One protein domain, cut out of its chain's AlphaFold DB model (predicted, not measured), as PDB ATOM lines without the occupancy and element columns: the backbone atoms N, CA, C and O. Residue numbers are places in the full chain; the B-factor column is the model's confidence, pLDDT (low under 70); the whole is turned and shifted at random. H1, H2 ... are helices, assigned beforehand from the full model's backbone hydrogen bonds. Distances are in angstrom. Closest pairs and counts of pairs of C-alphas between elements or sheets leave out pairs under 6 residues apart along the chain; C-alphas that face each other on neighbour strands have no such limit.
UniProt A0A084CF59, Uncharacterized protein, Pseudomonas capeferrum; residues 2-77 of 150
ATOM      1  N   GLU A   2      15.730  46.576  -8.466       81.19
ATOM      2  CA  GLU A   2      14.273  46.545  -8.169       81.19
ATOM      3  C   GLU A   2      13.589  45.177  -8.315       81.19
ATOM      4  O   GLU A   2      12.725  44.831  -7.517       81.19
ATOM      5  N   LYS A   3      13.961  44.381  -9.327       87.06
ATOM      6  CA  LYS A   3      13.371  43.047  -9.537       87.06
ATOM      7  C   LYS A   3      13.615  42.123  -8.339       87.06
ATOM      8  O   LYS A   3      12.709  41.403  -7.945       87.06
ATOM      9  N   LEU A   4      14.803  42.204  -7.735       89.69
ATOM     10  CA  LEU A   4      15.153  41.443  -6.536       89.69
ATOM     11  C   LEU A   4      14.295  41.882  -5.342       89.69
ATOM     12  O   LEU A   4      13.741  41.042  -4.648       89.69
ATOM     13  N   SER A   5      14.122  43.193  -5.147       89.00
ATOM     14  CA  SER A   5      13.271  43.741  -4.079       89.00
ATOM     15  C   SER A   5      11.817  43.267  -4.193       89.00
ATOM     16  O   SER A   5      11.226  42.867  -3.193       89.00
ATOM     17  N   LYS A   6      11.264  43.219  -5.412       89.69
ATOM     18  CA  LYS A   6       9.917  42.677  -5.656       89.69
ATOM     19  C   LYS A   6       9.829  41.189  -5.325       89.69
ATOM     20  O   LYS A   6       8.850  40.770  -4.722       89.69
ATOM     21  N   VAL A   7      10.848  40.409  -5.684       93.25
ATOM     22  CA  VAL A   7      10.909  38.978  -5.352       93.25
ATOM     23  C   VAL A   7      10.926  38.774  -3.837       93.25
ATOM     24  O   VAL A   7      10.123  37.996  -3.341       93.25
ATOM     25  N   TYR A   8      11.743  39.521  -3.092       93.19
ATOM     26  CA  TYR A   8      11.757  39.437  -1.626       93.19
ATOM     27  C   TYR A   8      10.436  39.876  -0.986       93.19
ATOM     28  O   TYR A   8       9.977  39.241  -0.041       93.19
ATOM     29  N   ALA A   9       9.797  40.929  -1.503       91.50
ATOM     30  CA  ALA A   9       8.504  41.386  -0.997       91.50
ATOM     31  C   ALA A   9       7.392  40.345  -1.224       91.50
ATOM     32  O   ALA A   9       6.555  40.130  -0.348       91.50
ATOM     33  N   LEU A  10       7.398  39.681  -2.385       91.25
ATOM     34  CA  LEU A  10       6.463  38.599  -2.690       91.25
ATOM     35  C   LEU A  10       6.738  37.361  -1.838       91.25
ATOM     36  O   LEU A  10       5.804  36.818  -1.266       91.25
ATOM     37  N   ASP A  11       7.999  36.952  -1.707       94.88
ATOM     38  CA  ASP A  11       8.413  35.821  -0.869       94.88
ATOM     39  C   ASP A  11       8.004  36.031   0.598       94.88
ATOM     40  O   ASP A  11       7.421  35.148   1.223       94.88
ATOM     41  N   HIS A  12       8.209  37.240   1.125       94.00
ATOM     42  CA  HIS A  12       7.772  37.613   2.469       94.00
ATOM     43  C   HIS A  12       6.249  37.535   2.628       94.00
ATOM     44  O   HIS A  12       5.752  36.978   3.603       94.00
ATOM     45  N   ARG A  13       5.491  38.054   1.657       93.44
ATOM     46  CA  ARG A  13       4.026  37.995   1.679       93.44
ATOM     47  C   ARG A  13       3.499  36.563   1.583       93.44
ATOM     48  O   ARG A  13       2.600  36.213   2.336       93.44
ATOM     49  N   ILE A  14       4.072  35.741   0.705       92.81
ATOM     50  CA  ILE A  14       3.714  34.323   0.577       92.81
ATOM     51  C   ILE A  14       3.946  33.604   1.905       92.81
ATOM     52  O   ILE A  14       3.076  32.862   2.347       92.81
ATOM     53  N   ARG A  15       5.082  33.851   2.571       92.81
ATOM     54  CA  ARG A  15       5.355  33.262   3.889       92.81
ATOM     55  C   ARG A  15       4.319  33.664   4.936       92.81
ATOM     56  O   ARG A  15       3.832  32.793   5.644       92.81
ATOM     57  N   LEU A  16       3.948  34.944   4.997       91.12
ATOM     58  CA  LEU A  16       2.914  35.414   5.924       91.12
ATOM     59  C   LEU A  16       1.556  34.748   5.660       91.12
ATOM     60  O   LEU A  16       0.885  34.318   6.595       91.12
ATOM     61  N   GLU A  17       1.155  34.637   4.391       91.00
ATOM     62  CA  GLU A  17      -0.094  33.970   4.004       91.00
ATOM     63  C   GLU A  17      -0.065  32.466   4.350       91.00
ATOM     64  O   GLU A  17      -1.059  31.926   4.836       91.00
ATOM     65  N   GLN A  18       1.077  31.792   4.168       84.31
ATOM     66  CA  GLN A  18       1.267  30.385   4.546       84.31
ATOM     67  C   GLN A  18       1.208  30.161   6.060       84.31
ATOM     68  O   GLN A  18       0.603  29.190   6.505       84.31
ATOM     69  N   GLU A  19       1.810  31.046   6.855       87.31
ATOM     70  CA  GLU A  19       1.779  30.971   8.319       87.31
ATOM     71  C   GLU A  19       0.359  31.188   8.861       87.31
ATOM     72  O   GLU A  19      -0.108  30.425   9.708       87.31
ATOM     73  N   ALA A  20      -0.377  32.153   8.301       82.25
ATOM     74  CA  ALA A  20      -1.789  32.353   8.620       82.25
ATOM     75  C   ALA A  20      -2.635  31.113   8.278       82.25
ATOM     76  O   ALA A  20      -3.458  30.678   9.085       82.25
ATOM     77  N   ALA A  21      -2.408  30.500   7.110       77.56
ATOM     78  CA  ALA A  21      -3.079  29.262   6.720       77.56
ATOM     79  C   ALA A  21      -2.723  28.083   7.640       77.56
ATOM     80  O   ALA A  21      -3.604  27.298   7.987       77.56
ATOM     81  N   ALA A  22      -1.466  27.973   8.075       79.31
ATOM     82  CA  ALA A  22      -1.022  26.940   9.009       79.31
ATOM     83  C   ALA A  22      -1.658  27.102  10.397       79.31
ATOM     84  O   ALA A  22      -2.037  26.106  11.010       79.31
ATOM     85  N   SER A  23      -1.839  28.340  10.869       75.88
ATOM     86  CA  SER A  23      -2.539  28.608  12.130       75.88
ATOM     87  C   SER A  23      -4.002  28.168  12.079       75.88
ATOM     88  O   SER A  23      -4.482  27.610  13.057       75.88
ATOM     89  N   MET A  24      -4.689  28.368  10.950       70.94
ATOM     90  CA  MET A  24      -6.068  27.893  10.760       70.94
ATOM     91  C   MET A  24      -6.129  26.370  10.568       70.94
ATOM     92  O   MET A  24      -7.033  25.708  11.057       70.94
ATOM     93  N   ALA A  25      -5.149  25.772   9.886       69.50
ATOM     94  CA  ALA A  25      -5.065  24.317   9.737       69.50
ATOM     95  C   ALA A  25      -4.772  23.598  11.070       69.50
ATOM     96  O   ALA A  25      -5.148  22.440  11.244       69.50
ATOM     97  N   GLY A  26      -4.118  24.286  12.011       69.44
ATOM     98  CA  GLY A  26      -3.874  23.820  13.375       69.44
ATOM     99  C   GLY A  26      -5.089  23.912  14.302       69.44
ATOM    100  O   GLY A  26      -4.990  23.492  15.457       69.44
ATOM    101  N   ASP A  27      -6.227  24.427  13.826       83.31
ATOM    102  CA  ASP A  27      -7.447  24.472  14.620       83.31
ATOM    103  C   ASP A  27      -7.867  23.044  14.992       83.31
ATOM    104  O   ASP A  27      -8.200  22.200  14.153       83.31
ATOM    105  N   ALA A  28      -7.855  22.763  16.298       81.56
ATOM    106  CA  ALA A  28      -8.166  21.445  16.846       81.56
ATOM    107  C   ALA A  28      -9.572  20.955  16.452       81.56
ATOM    108  O   ALA A  28      -9.845  19.757  16.479       81.56
ATOM    109  N   GLU A  29     -10.467  21.873  16.086       83.25
ATOM    110  CA  GLU A  29     -11.803  21.578  15.574       83.25
ATOM    111  C   GLU A  29     -11.764  20.945  14.175       83.25
ATOM    112  O   GLU A  29     -12.435  19.940  13.944       83.25
ATOM    113  N   ILE A  30     -10.912  21.447  13.276       85.50
ATOM    114  CA  ILE A  30     -10.763  20.902  11.920       85.50
ATOM    115  C   ILE A  30     -10.144  19.507  11.981       85.50
ATOM    116  O   ILE A  30     -10.612  18.593  11.304       85.50
ATOM    117  N   SER A  31      -9.144  19.313  12.841       85.19
ATOM    118  CA  SER A  31      -8.516  18.002  13.032       85.19
ATOM    119  C   SER A  31      -9.500  16.964  13.585       85.19
ATOM    120  O   SER A  31      -9.533  15.839  13.095       85.19
ATOM    121  N   LYS A  32     -10.354  17.344  14.549       90.69
ATOM    122  CA  LYS A  32     -11.425  16.472  15.065       90.69
ATOM    123  C   LYS A  32     -12.482  16.159  14.012       90.69
ATOM    124  O   LYS A  32     -12.971  15.037  13.951       90.69
ATOM    125  N   MET A  33     -12.855  17.140  13.192       87.44
ATOM    126  CA  MET A  33     -13.801  16.922  12.101       87.44
ATOM    127  C   MET A  33     -13.216  15.974  11.048       87.44
ATOM    128  O   MET A  33     -13.921  15.089  10.577       87.44
ATOM    129  N   LEU A  34     -11.931  16.118  10.711       87.62
ATOM    130  CA  LEU A  34     -11.238  15.222   9.786       87.62
ATOM    131  C   LEU A  34     -11.142  13.797  10.338       87.62
ATOM    132  O   LEU A  34     -11.469  12.864   9.613       87.62
ATOM    133  N   SER A  35     -10.764  13.622  11.609       90.94
ATOM    134  CA  SER A  35     -10.717  12.289  12.221       90.94
ATOM    135  C   SER A  35     -12.106  11.650  12.299       90.94
ATOM    136  O   SER A  35     -12.255  10.472  12.004       90.94
ATOM    137  N   PHE A  36     -13.143  12.433  12.612       94.44
ATOM    138  CA  PHE A  36     -14.527  11.960  12.585       94.44
ATOM    139  C   PHE A  36     -14.962  11.508  11.187       94.44
ATOM    140  O   PHE A  36     -15.626  10.484  11.059       94.44
ATOM    141  N   LEU A  37     -14.619  12.267  10.141       91.25
ATOM    142  CA  LEU A  37     -14.966  11.901   8.767       91.25
ATOM    143  C   LEU A  37     -14.272  10.608   8.335       91.25
ATOM    144  O   LEU A  37     -14.911   9.789   7.683       91.25
ATOM    145  N   ASP A  38     -13.013  10.411   8.724       91.94
ATOM    146  CA  ASP A  38     -12.264   9.180   8.452       91.94
ATOM    147  C   ASP A  38     -12.889   7.968   9.166       91.94
ATOM    148  O   ASP A  38     -13.159   6.935   8.552       91.94
ATOM    149  N   GLU A  39     -13.230   8.124  10.448       94.38
ATOM    150  CA  GLU A  39     -13.939   7.098  11.219       94.38
ATOM    151  C   GLU A  39     -15.320   6.783  10.623       94.38
ATOM    152  O   GLU A  39     -15.704   5.614  10.521       94.38
ATOM    153  N   LEU A  40     -16.066   7.808  10.197       91.38
ATOM    154  CA  LEU A  40     -17.372   7.652   9.563       91.38
ATOM    155  C   LEU A  40     -17.256   6.917   8.226       91.38
ATOM    156  O   LEU A  40     -18.072   6.039   7.964       91.38
ATOM    157  N   ASP A  41     -16.281   7.259   7.385       89.06
ATOM    158  CA  ASP A  41     -16.084   6.621   6.081       89.06
ATOM    159  C   ASP A  41     -15.649   5.157   6.229       89.06
ATOM    160  O   ASP A  41     -16.175   4.269   5.549       89.06
ATOM    161  N   SER A  42     -14.776   4.879   7.201       92.12
ATOM    162  CA  SER A  42     -14.389   3.517   7.577       92.12
ATOM    163  C   SER A  42     -15.597   2.694   8.040       92.12
ATOM    164  O   SER A  42     -15.820   1.577   7.564       92.12
ATOM    165  N   LEU A  43     -16.436   3.268   8.910       92.56
ATOM    166  CA  LEU A  43     -17.651   2.622   9.401       92.56
ATOM    167  C   LEU A  43     -18.683   2.433   8.281       92.56
ATOM    168  O   LEU A  43     -19.267   1.360   8.142       92.56
ATOM    169  N   ALA A  44     -18.895   3.447   7.447       88.81
ATOM    170  CA  ALA A  44     -19.793   3.374   6.302       88.81
ATOM    171  C   ALA A  44     -19.359   2.246   5.355       88.81
ATOM    172  O   ALA A  44     -20.175   1.399   4.991       88.81
ATOM    173  N   SER A  45     -18.059   2.157   5.069       90.62
ATOM    174  CA  SER A  45     -17.465   1.092   4.260       90.62
ATOM    175  C   SER A  45     -17.656  -0.293   4.880       90.62
ATOM    176  O   SER A  45     -18.033  -1.229   4.173       90.62
ATOM    177  N   GLN A  46     -17.471  -0.431   6.199       93.81
ATOM    178  CA  GLN A  46     -17.670  -1.697   6.916       93.81
ATOM    179  C   GLN A  46     -19.084  -2.259   6.720       93.81
ATOM    180  O   GLN A  46     -19.260  -3.471   6.581       93.81
ATOM    181  N   TYR A  47     -20.087  -1.386   6.690       92.19
ATOM    182  CA  TYR A  47     -21.488  -1.771   6.539       92.19
ATOM    183  C   TYR A  47     -22.022  -1.580   5.111       92.19
ATOM    184  O   TYR A  47     -23.218  -1.748   4.890       92.19
ATOM    185  N   GLN A  48     -21.155  -1.266   4.141       89.00
ATOM    186  CA  GLN A  48     -21.518  -0.991   2.741       89.00
ATOM    187  C   GLN A  48     -22.531   0.159   2.576       89.00
ATOM    188  O   GLN A  48     -23.276   0.206   1.599       89.00
ATOM    189  N   PHE A  49     -22.559   1.101   3.517       87.44
ATOM    190  CA  PHE A  49     -23.354   2.319   3.413       87.44
ATOM    191  C   PHE A  49     -22.604   3.371   2.602       87.44
ATOM    192  O   PHE A  49     -21.396   3.543   2.756       87.44
ATOM    193  N   GLN A  50     -23.319   4.119   1.764       82.69
ATOM    194  CA  GLN A  50     -22.793   5.344   1.170       82.69
ATOM    195  C   GLN A  50     -23.164   6.547   2.041       82.69
ATOM    196  O   GLN A  50     -24.173   6.545   2.748       82.69
ATOM    197  N   SER A  51     -22.394   7.629   1.945       81.62
ATOM    198  CA  SER A  51     -22.691   8.889   2.647       81.62
ATOM    199  C   SER A  51     -24.106   9.404   2.336       81.62
ATOM    200  O   SER A  51     -24.777   9.952   3.211       81.62
ATOM    201  N   VAL A  52     -24.613   9.148   1.124       82.44
ATOM    202  CA  VAL A  52     -25.998   9.452   0.725       82.44
ATOM    203  C   VAL A  52     -27.027   8.646   1.527       82.44
ATOM    204  O   VAL A  52     -28.062   9.192   1.911       82.44
ATOM    205  N   ASP A  53     -26.756   7.371   1.805       85.75
ATOM    206  CA  ASP A  53     -27.668   6.498   2.551       85.75
ATOM    207  C   ASP A  53     -27.748   6.911   4.023       85.75
ATOM    208  O   ASP A  53     -28.834   6.951   4.602       85.75
ATOM    209  N   ILE A  54     -26.616   7.318   4.605       86.69
ATOM    210  CA  ILE A  54     -26.548   7.852   5.972       86.69
ATOM    211  C   ILE A  54     -27.379   9.138   6.087       86.69
ATOM    212  O   ILE A  54     -28.173   9.286   7.017       86.69
ATOM    213  N   VAL A  55     -27.260  10.052   5.115       87.31
ATOM    214  CA  VAL A  55     -28.071  11.282   5.082       87.31
ATOM    215  C   VAL A  55     -29.559  10.956   4.987       87.31
ATOM    216  O   VAL A  55     -30.346  11.541   5.727       87.31
ATOM    217  N   ARG A  56     -29.952   9.991   4.143       86.44
ATOM    218  CA  ARG A  56     -31.354   9.548   4.033       86.44
ATOM    219  C   ARG A  56     -31.889   8.961   5.338       86.44
ATOM    220  O   ARG A  56     -33.060   9.163   5.643       86.44
ATOM    221  N   LEU A  57     -31.048   8.262   6.099       87.50
ATOM    222  CA  LEU A  57     -31.436   7.651   7.369       87.50
ATOM    223  C   LEU A  57     -31.612   8.688   8.490       87.50
ATOM    224  O   LEU A  57     -32.528   8.566   9.298       87.50
ATOM    225  N   ILE A  58     -30.759   9.716   8.532       91.00
ATOM    226  CA  ILE A  58     -30.785  10.749   9.584       91.00
ATOM    227  C   ILE A  58     -31.785  11.869   9.253       91.00
ATOM    228  O   ILE A  58     -32.468  12.379  10.143       91.00
ATOM    229  N   LYS A  59     -31.874  12.281   7.984       88.31
ATOM    230  CA  LYS A  59     -32.766  13.348   7.505       88.31
ATOM    231  C   LYS A  59     -33.439  12.934   6.190       88.31
ATOM    232  O   LYS A  59     -32.950  13.282   5.115       88.31
ATOM    233  N   PRO A  60     -34.590  12.244   6.261       83.00
ATOM    234  CA  PRO A  60     -35.256  11.713   5.073       83.00
ATOM    235  C   PRO A  60     -35.831  12.800   4.151       83.00
ATOM    236  O   PRO A  60     -35.898  12.593   2.945       83.00
ATOM    237  N   ASP A  61     -36.199  13.966   4.695       85.69
ATOM    238  CA  ASP A  61     -36.726  15.111   3.928       85.69
ATOM    239  C   ASP A  61     -35.622  16.066   3.437       85.69
ATOM    240  O   ASP A  61     -35.879  17.199   3.043       85.69
ATOM    241  N   TYR A  62     -34.351  15.654   3.495       79.12
ATOM    242  CA  TYR A  62     -33.262  16.498   3.017       79.12
ATOM    243  C   TYR A  62     -33.278  16.552   1.479       79.12
ATOM    244  O   TYR A  62     -33.042  15.526   0.829       79.12
ATOM    245  N   PRO A  63     -33.523  17.725   0.859       76.56
ATOM    246  CA  PRO A  63     -33.544  17.838  -0.588       76.56
ATOM    247  C   PRO A  63     -32.116  17.703  -1.116       76.56
ATOM    248  O   PRO A  63     -31.350  18.664  -1.128       76.56
ATOM    249  N   MET A  64     -31.749  16.498  -1.556       70.38
ATOM    250  CA  MET A  64     -30.437  16.236  -2.142       70.38
ATOM    251  C   MET A  64     -30.268  17.041  -3.445       70.38
ATOM    252  O   MET A  64     -31.005  16.815  -4.412       70.38
ATOM    253  N   PRO A  65     -29.297  17.971  -3.520       76.06
ATOM    254  CA  PRO A  65     -28.969  18.674  -4.751       76.06
ATOM    255  C   PRO A  65     -28.566  17.677  -5.840       76.06
ATOM    256  O   PRO A  65     -27.683  16.844  -5.637       76.06
ATOM    257  N   LYS A  66     -29.170  17.789  -7.028       71.31
ATOM    258  CA  LYS A  66     -28.878  16.909  -8.178       71.31
ATOM    259  C   LYS A  66     -27.393  16.904  -8.573       71.31
ATOM    260  O   LYS A  66     -26.908  15.908  -9.096       71.31
ATOM    261  N   GLU A  67     -26.679  17.992  -8.290       68.19
ATOM    262  CA  GLU A  67     -25.231  18.108  -8.499       68.19
ATOM    263  C   GLU A  67     -24.423  17.185  -7.572       68.19
ATOM    264  O   GLU A  67     -23.458  16.579  -8.021       68.19
ATOM    265  N   LEU A  68     -24.847  17.001  -6.315       62.84
ATOM    266  CA  LEU A  68     -24.189  16.072  -5.388       62.84
ATOM    267  C   LEU A  68     -24.456  14.613  -5.772       62.84
ATOM    268  O   LEU A  68     -23.544  13.798  -5.703       62.84
ATOM    269  N   SER A  69     -25.663  14.298  -6.260       65.62
ATOM    270  CA  SER A  69     -25.963  12.969  -6.820       65.62
ATOM    271  C   SER A  69     -25.035  12.642  -7.991       65.62
ATOM    272  O   SER A  69     -24.418  11.584  -8.005       65.62
ATOM    273  N   ARG A  70     -24.874  13.584  -8.932       66.94
ATOM    274  CA  ARG A  70     -23.965  13.425 -10.076       66.94
ATOM    275  C   ARG A  70     -22.503  13.283  -9.653       66.94
ATOM    276  O   ARG A  70     -21.780  12.513 -10.273       66.94
ATOM    277  N   ALA A  71     -22.067  14.018  -8.629       64.12
ATOM    278  CA  ALA A  71     -20.695  13.957  -8.130       64.12
ATOM    279  C   ALA A  71     -20.375  12.612  -7.449       64.12
ATOM    280  O   ALA A  71     -19.302  12.059  -7.677       64.12
ATOM    281  N   CYS A  72     -21.307  12.046  -6.673       61.56
ATOM    282  CA  CYS A  72     -21.144  10.708  -6.092       61.56
ATOM    283  C   CYS A  72     -21.061   9.617  -7.176       61.56
ATOM    284  O   CYS A  72     -20.184   8.757  -7.106       61.56
ATOM    285  N   ASP A  73     -21.897   9.699  -8.220       64.00
ATOM    286  CA  ASP A  73     -21.870   8.761  -9.357       64.00
ATOM    287  C   ASP A  73     -20.545   8.823 -10.152       64.00
ATOM    288  O   ASP A  73     -20.100   7.824 -10.725       64.00
ATOM    289  N   GLN A  74     -19.905   9.998 -10.185       63.91
ATOM    290  CA  GLN A  74     -18.613  10.223 -10.846       63.91
ATOM    291  C   GLN A  74     -17.425   9.686 -10.040       63.91
ATOM    292  O   GLN A  74     -16.449   9.248 -10.638       63.91
ATOM    293  N   LEU A  75     -17.491   9.690  -8.705       57.59
ATOM    294  CA  LEU A  75     -16.412   9.169  -7.856       57.59
ATOM    295  C   LEU A  75     -16.416   7.634  -7.765       57.59
ATOM    296  O   LEU A  75     -15.350   7.031  -7.673       57.59
ATOM    297  N   ALA A  76     -17.589   6.996  -7.841       59.78
ATOM    298  CA  ALA A  76     -17.715   5.534  -7.816       59.78
ATOM    299  C   ALA A  76     -17.207   4.856  -9.106       59.78
ATOM    300  O   ALA A  76     -16.698   3.736  -9.073       59.78
ATOM    301  N   ASN A  77     -17.309   5.539 -10.248       54.38
ATOM    302  CA  ASN A  77     -16.747   5.085 -11.516       54.38
ATOM    303  C   ASN A  77     -15.422   5.812 -11.724       54.38
ATOM    304  O   ASN A  77     -15.453   6.912 -12.250       54.38
TER     305      ASN A  77
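This is residues 2 to 77 of the 150 residues of an uncharacterized protein of Pseudomonas capeferrum (UniProt A0A084CF59). Two long helices, H1 and H2, follow each other in an open corner, and beyond H2 the short helices H3 and H4 fold back as a loose hook; H1 sticks out as a free arm. The printed part has 76 residues with four named helices, H1 to H4 in order, and no named strand: all helix. It is extended, with a radius of gyration of the C-alphas of 20.6 A and spans of 61 by 28 by 25 A.

H1, residues 2 to 25, and H2, residues 28 to 46, are close but not clearly touching; their closest C-alphas, Ala 25 and Ser 31, are 7.9 A apart. They run the same way at a steep tilt of 62 degrees. H2 and H3, residues 51 to 58, are close but not clearly touching, about perpendicular at 85 degrees; their closest C-alphas, Ala 44 and Ser 51, are 7.2 A apart. H4, residues 66 to 76, is apart from H1 and H2, and only just from H3, at 8.3 A between closest C-alphas. In H1, H2, H3 and H4 every O i to N i+4 pair is within hydrogen-bond range.

H1 runs 34.5 A from C-alpha 2 at (14.273, 46.545, -8.169). H2 measures 26.9 A, H3 10.8 A, and H4 15.9 A, ending at C-alpha 76 (-17.715, 5.534, -7.816).

The C-alphas farthest apart, Glu 2 and Leu 57, are 62.0 A apart. The printed part has no cut and no long link. pLDDT is under 70 at residues 25 to 26 and 67 to 77.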